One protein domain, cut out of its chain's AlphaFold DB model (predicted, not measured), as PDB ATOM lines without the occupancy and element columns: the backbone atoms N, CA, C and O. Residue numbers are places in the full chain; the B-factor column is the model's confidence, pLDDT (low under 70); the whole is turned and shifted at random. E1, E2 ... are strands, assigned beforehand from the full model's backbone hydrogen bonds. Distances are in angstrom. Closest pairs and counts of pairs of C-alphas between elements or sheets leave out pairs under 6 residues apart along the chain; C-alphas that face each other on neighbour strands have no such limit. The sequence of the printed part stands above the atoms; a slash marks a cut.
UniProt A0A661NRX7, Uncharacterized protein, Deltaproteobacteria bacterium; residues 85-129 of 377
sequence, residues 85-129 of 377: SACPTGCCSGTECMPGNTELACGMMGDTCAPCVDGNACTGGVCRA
ATOM      1  N   SER A  85      50.839  20.208 105.442       69.94
ATOM      2  CA  SER A  85      50.382  21.490 104.893       69.94
ATOM      3  C   SER A  85      51.379  22.087 103.892       69.94
ATOM      4  O   SER A  85      50.978  22.832 103.000       69.94
ATOM      5  N   ALA A  86      52.669  21.753 104.027       72.06
ATOM      6  CA  ALA A  86      53.749  22.210 103.152       72.06
ATOM      7  C   ALA A  86      54.015  21.263 101.964       72.06
ATOM      8  O   ALA A  86      54.682  21.659 101.009       72.06
ATOM      9  N   CYS A  87      53.485  20.033 101.996       82.25
ATOM     10  CA  CYS A  87      53.614  19.038 100.923       82.25
ATOM     11  C   CYS A  87      52.255  18.381 100.564       82.25
ATOM     12  O   CYS A  87      52.132  17.154 100.569       82.25
ATOM     13  N   PRO A  88      51.206  19.167 100.238       80.88
ATOM     14  CA  PRO A  88      49.823  18.675 100.178       80.88
ATOM     15  C   PRO A  88      49.547  17.665  99.051       80.88
ATOM     16  O   PRO A  88      48.579  16.913  99.126       80.88
ATOM     17  N   THR A  89      50.378  17.638  98.005       81.12
ATOM     18  CA  THR A  89      50.196  16.796  96.808       81.12
ATOM     19  C   THR A  89      51.319  15.777  96.598       81.12
ATOM     20  O   THR A  89      51.407  15.209  95.516       81.12
ATOM     21  N   GLY A  90      52.213  15.587  97.574       87.94
ATOM     22  CA  GLY A  90      53.442  14.810  97.396       87.94
ATOM     23  C   GLY A  90      53.933  14.146  98.680       87.94
ATOM     24  O   GLY A  90      53.203  14.080  99.669       87.94
ATOM     25  N   CYS A  91      55.171  13.659  98.657       91.81
ATOM     26  CA  CYS A  91      55.798  12.932  99.761       91.81
ATOM     27  C   CYS A  91      57.121  13.573 100.189       91.81
ATOM     28  O   CYS A  91      57.727  14.356  99.461       91.81
ATOM     29  N   CYS A  92      57.600  13.208 101.368       90.88
ATOM     30  CA  CYS A  92      58.780  13.772 101.995       90.88
ATOM     31  C   CYS A  92      60.013  12.872 101.857       90.88
ATOM     32  O   CYS A  92      60.046  11.750 102.363       90.88
ATOM     33  N   SER A  93      61.064  13.399 101.227       89.88
ATOM     34  CA  SER A  93      62.403  12.807 101.177       89.88
ATOM     35  C   SER A  93      63.346  13.637 102.052       89.88
ATOM     36  O   SER A  93      63.958  14.616 101.618       89.88
ATOM     37  N   GLY A  94      63.422  13.289 103.339       84.56
ATOM     38  CA  GLY A  94      64.134  14.096 104.330       84.56
ATOM     39  C   GLY A  94      63.434  15.440 104.549       84.56
ATOM     40  O   GLY A  94      62.320  15.473 105.062       84.56
ATOM     41  N   THR A  95      64.086  16.543 104.176       82.75
ATOM     42  CA  THR A  95      63.506  17.899 104.242       82.75
ATOM     43  C   THR A  95      62.871  18.358 102.928       82.75
ATOM     44  O   THR A  95      62.298  19.440 102.907       82.75
ATOM     45  N   GLU A  96      62.994  17.594 101.840       86.75
ATOM     46  CA  GLU A  96      62.538  17.979 100.500       86.75
ATOM     47  C   GLU A  96      61.186  17.328 100.167       86.75
ATOM     48  O   GLU A  96      61.025  16.112 100.297       86.75
ATOM     49  N   CYS A  97      60.212  18.140  99.745       88.44
ATOM     50  CA  CYS A  97      58.926  17.665  99.235       88.44
ATOM     51  C   CYS A  97      59.085  17.222  97.773       88.44
ATOM     52  O   CYS A  97      59.320  18.041  96.884       88.44
ATOM     53  N   MET A  98      58.948  15.921  97.530       90.12
ATOM     54  CA  MET A  98      58.979  15.305  96.208       90.12
ATOM     55  C   MET A  98      57.561  15.210  95.621       90.12
ATOM     56  O   MET A  98      56.597  15.068  96.375       90.12
ATOM     57  N   PRO A  99      57.403  15.176  94.282       90.00
ATOM     58  CA  PRO A  99      56.090  15.073  93.633       90.00
ATOM     59  C   PRO A  99      55.261  13.818  93.958       90.00
ATOM     60  O   PRO A  99      54.097  13.767  93.577       90.00
ATOM     61  N   GLY A 100      55.838  12.799  94.608       90.94
ATOM     62  CA  GLY A 100      55.103  11.621  95.085       90.94
ATOM     63  C   GLY A 100      54.574  10.681  94.001       90.94
ATOM     64  O   GLY A 100      53.767   9.810  94.306       90.94
ATOM     65  N   ASN A 101      55.003  10.849  92.747       88.94
ATOM     66  CA  ASN A 101      54.447  10.190  91.561       88.94
ATOM     67  C   ASN A 101      55.481   9.363  90.770       88.94
ATOM     68  O   ASN A 101      55.328   9.167  89.567       88.94
ATOM     69  N   THR A 102      56.549   8.897  91.428       88.81
ATOM     70  CA  THR A 102      57.615   8.100  90.794       88.81
ATOM     71  C   THR A 102      57.853   6.801  91.554       88.81
ATOM     72  O   THR A 102      57.693   6.759  92.769       88.81
ATOM     73  N   GLU A 103      58.302   5.755  90.861       85.44
ATOM     74  CA  GLU A 103      58.592   4.436  91.452       85.44
ATOM     75  C   GLU A 103      59.647   4.476  92.568       85.44
ATOM     76  O   GLU A 103      59.621   3.635  93.454       85.44
ATOM     77  N   LEU A 104      60.563   5.451  92.564       88.00
ATOM     78  CA  LEU A 104      61.591   5.616  93.605       88.00
ATOM     79  C   LEU A 104      61.175   6.571  94.737       88.00
ATOM     80  O   LEU A 104      61.857   6.639  95.758       88.00
ATOM     81  N   ALA A 105      60.091   7.325  94.554       91.88
ATOM     82  CA  ALA A 105      59.572   8.287  95.519       91.88
ATOM     83  C   ALA A 105      58.052   8.422  95.346       91.88
ATOM     84  O   ALA A 105      57.559   9.365  94.715       91.88
ATOM     85  N   CYS A 106      57.333   7.443  95.892       91.69
ATOM     86  CA  CYS A 106      55.880   7.375  95.900       91.69
ATOM     87  C   CYS A 106      55.328   7.734  97.288       91.69
ATOM     88  O   CYS A 106      55.919   7.371  98.308       91.69
ATOM     89  N   GLY A 107      54.210   8.457  97.323       90.06
ATOM     90  CA  GLY A 107      53.523   8.877  98.547       90.06
ATOM     91  C   GLY A 107      52.690  10.143  98.327       90.06
ATOM     92  O   GLY A 107      52.816  10.803  97.295       90.06
ATOM     93  N   MET A 108      51.864  10.520  99.301       90.75
ATOM     94  CA  MET A 108      51.029  11.727  99.241       90.75
ATOM     95  C   MET A 108      50.874  12.386 100.619       90.75
ATOM     96  O   MET A 108      51.237  11.803 101.635       90.75
ATOM     97  N   MET A 109      50.325  13.605 100.650       85.62
ATOM     98  CA  MET A 109      49.963  14.338 101.875       85.62
ATOM     99  C   MET A 109      51.105  14.513 102.903       85.62
ATOM    100  O   MET A 109      50.850  14.630 104.099       85.62
ATOM    101  N   GLY A 110      52.361  14.558 102.451       86.12
ATOM    102  CA  GLY A 110      53.535  14.740 103.311       86.12
ATOM    103  C   GLY A 110      54.050  13.473 104.007       86.12
ATOM    104  O   GLY A 110      54.974  13.577 104.815       86.12
ATOM    105  N   ASP A 111      53.515  12.289 103.686       88.06
ATOM    106  CA  ASP A 111      54.085  11.011 104.129       88.06
ATOM    107  C   ASP A 111      55.525  10.822 103.618       88.06
ATOM    108  O   ASP A 111      55.931  11.406 102.614       88.06
ATOM    109  N   THR A 112      56.322   9.981 104.284       89.81
ATOM    110  CA  THR A 112      57.689   9.660 103.827       89.81
ATOM    111  C   THR A 112      57.653   8.965 102.464       89.81
ATOM    112  O   THR A 112      56.979   7.948 102.313       89.81
ATOM    113  N   CYS A 113      58.422   9.464 101.492       91.62
ATOM    114  CA  CYS A 113      58.543   8.826 100.181       91.62
ATOM    115  C   CYS A 113      59.091   7.398 100.302       91.62
ATOM    116  O   CYS A 113      60.155   7.192 100.892       91.62
ATOM    117  N   ALA A 114      58.414   6.437  99.677       90.62
ATOM    118  CA  ALA A 114      58.860   5.051  99.593       90.62
ATOM    119  C   ALA A 114      59.085   4.629  98.130       90.62
ATOM    120  O   ALA A 114      58.350   5.085  97.248       90.62
ATOM    121  N   PRO A 115      60.072   3.757  97.849       89.25
ATOM    122  CA  PRO A 115      60.163   3.092  96.563       89.25
ATOM    123  C   PRO A 115      59.090   2.000  96.457       89.25
ATOM    124  O   PRO A 115      58.834   1.266  97.415       89.25
ATOM    125  N   CYS A 116      58.496   1.863  95.279       83.12
ATOM    126  CA  CYS A 116      57.626   0.750  94.947       83.12
ATOM    127  C   CYS A 116      58.480  -0.496  94.670       83.12
ATOM    128  O   CYS A 116      59.388  -0.474  93.841       83.12
ATOM    129  N   VAL A 117      58.213  -1.574  95.406       79.31
ATOM    130  CA  VAL A 117      58.857  -2.884  95.214       79.31
ATOM    131  C   VAL A 117      58.087  -3.719  94.189       79.31
ATOM    132  O   VAL A 117      56.983  -3.343  93.800       79.31
ATOM    133  N   ASP A 118      58.664  -4.835  93.746       72.12
ATOM    134  CA  ASP A 118      57.982  -5.881  92.964       72.12
ATOM    135  C   ASP A 118      57.304  -5.392  91.663       72.12
ATOM    136  O   ASP A 118      56.254  -5.883  91.266       72.12
ATOM    137  N   GLY A 119      57.897  -4.393  90.995       67.81
ATOM    138  CA  GLY A 119      57.402  -3.859  89.715       67.81
ATOM    139  C   GLY A 119      56.144  -2.984  89.812       67.81
ATOM    140  O   GLY A 119      55.566  -2.628  88.789       67.81
ATOM    141  N   ASN A 120      55.712  -2.624  91.024       76.75
ATOM    142  CA  ASN A 120      54.539  -1.779  91.241       76.75
ATOM    143  C   ASN A 120      54.751  -0.345  90.712       76.75
ATOM    144  O   ASN A 120      55.772   0.289  90.983       76.75
ATOM    145  N   ALA A 121      53.739   0.207  90.040       82.06
ATOM    146  CA  ALA A 121      53.740   1.577  89.542       82.06
ATOM    147  C   ALA A 121      53.204   2.556  90.603       82.06
ATOM    148  O   ALA A 121      52.280   2.254  91.364       82.06
ATOM    149  N   CYS A 122      53.750   3.773  90.647       84.69
ATOM    150  CA  CYS A 122      53.244   4.810  91.545       84.69
ATOM    151  C   CYS A 122      52.026   5.524  90.935       84.69
ATOM    152  O   CYS A 122      52.163   6.486  90.177       84.69
ATOM    153  N   THR A 123      50.817   5.076  91.278       84.75
ATOM    154  CA  THR A 123      49.563   5.616  90.732       84.75
ATOM    155  C   THR A 123      48.810   6.405  91.799       84.75
ATOM    156  O   THR A 123      48.258   5.844  92.744       84.75
ATOM    157  N   GLY A 124      48.764   7.732  91.639       81.38
ATOM    158  CA  GLY A 124      48.032   8.625  92.546       81.38
ATOM    159  C   GLY A 124      48.635   8.726  93.952       81.38
ATOM    160  O   GLY A 124      47.887   8.834  94.917       81.38
ATOM    161  N   GLY A 125      49.966   8.652  94.078       84.31
ATOM    162  CA  GLY A 125      50.656   8.710  95.372       84.31
ATOM    163  C   GLY A 125      50.670   7.393  96.152       84.31
ATOM    164  O   GLY A 125      51.116   7.369  97.294       84.31
ATOM    165  N   VAL A 126      50.198   6.295  95.552       84.38
ATOM    166  CA  VAL A 126      50.188   4.958  96.154       84.38
ATOM    167  C   VAL A 126      50.884   3.984  95.206       84.38
ATOM    168  O   VAL A 126      50.567   3.951  94.017       84.38
ATOM    169  N   CYS A 127      51.808   3.171  95.725       81.88
ATOM    170  CA  CYS A 127      52.344   2.038  94.975       81.88
ATOM    171  C   CYS A 127      51.218   1.032  94.747       81.88
ATOM    172  O   CYS A 127      50.680   0.468  95.703       81.88
ATOM    173  N   ARG A 128      50.841   0.834  93.488       76.25
ATOM    174  CA  ARG A 128      49.836  -0.141  93.073       76.25
ATOM    175  C   ARG A 128      50.470  -1.099  92.083       76.25
ATOM    176  O   ARG A 128      51.302  -0.685  91.274       76.25
ATOM    177  N   ALA A 129      50.015  -2.346  92.094       69.00
ATOM    178  CA  ALA A 129      50.222  -3.187  90.930       69.00
ATOM    179  C   ALA A 129      49.562  -2.470  89.742       69.00
ATOM    180  O   ALA A 129      48.426  -1.996  89.891       69.00
TER     181      ALA A 129
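AT A GLANCE: This is residues 85 to 129 of the 377 residues of an uncharacterized protein of Deltaproteobacteria bacterium (UniProt A0A661NRX7). Little regular structure: two small two-strand hairpins, E1 with E2 and E3 with E4, are set apart along an elongated body of loops, and residues 99 to 120 wind between them, folding back at residues 103 and 110. The printed part has 45 residues, with four named strands in the order E1, E2, E3, E4, no named helix, and class all strand, though the named elements hold only 12 residues. It is compact, with a radius of gyration of the C-alphas of 9.4 A and spans of 29 by 17 by 11 A.

HOW THE PARTS SIT: E1, residues 91 to 93, and E2, residues 96 to 98, form an antiparallel hairpin at 134 degrees; N 98 and O 91 are 2.8 A apart, within hydrogen-bond range. Residues 101 to 102 pair with residues 105 to 106, antiparallel. E3, residues 121 to 123, and E4, residues 126 to 128, form an antiparallel hairpin at 130 degrees, with N 121 and O 128 at 2.9 A, within hydrogen-bond range. E1 and E3 are apart.

IN THESE COORDINATES: E1 begins at C-alpha 91 (55.798, 12.932, 99.761) and measures 6.8 A; E2 measures 6.2 A, E3 5.9 A. E4, 6.0 A, ends at C-alpha 128 (49.836, -0.141, 93.073).

THE WHOLE: The C-alphas farthest apart, of Ser 85 and Asp 118, are 30.8 A apart. The printed part has no cut; E2 to E3 is a long link. Residues 85, 119 and 129 have pLDDT under 70.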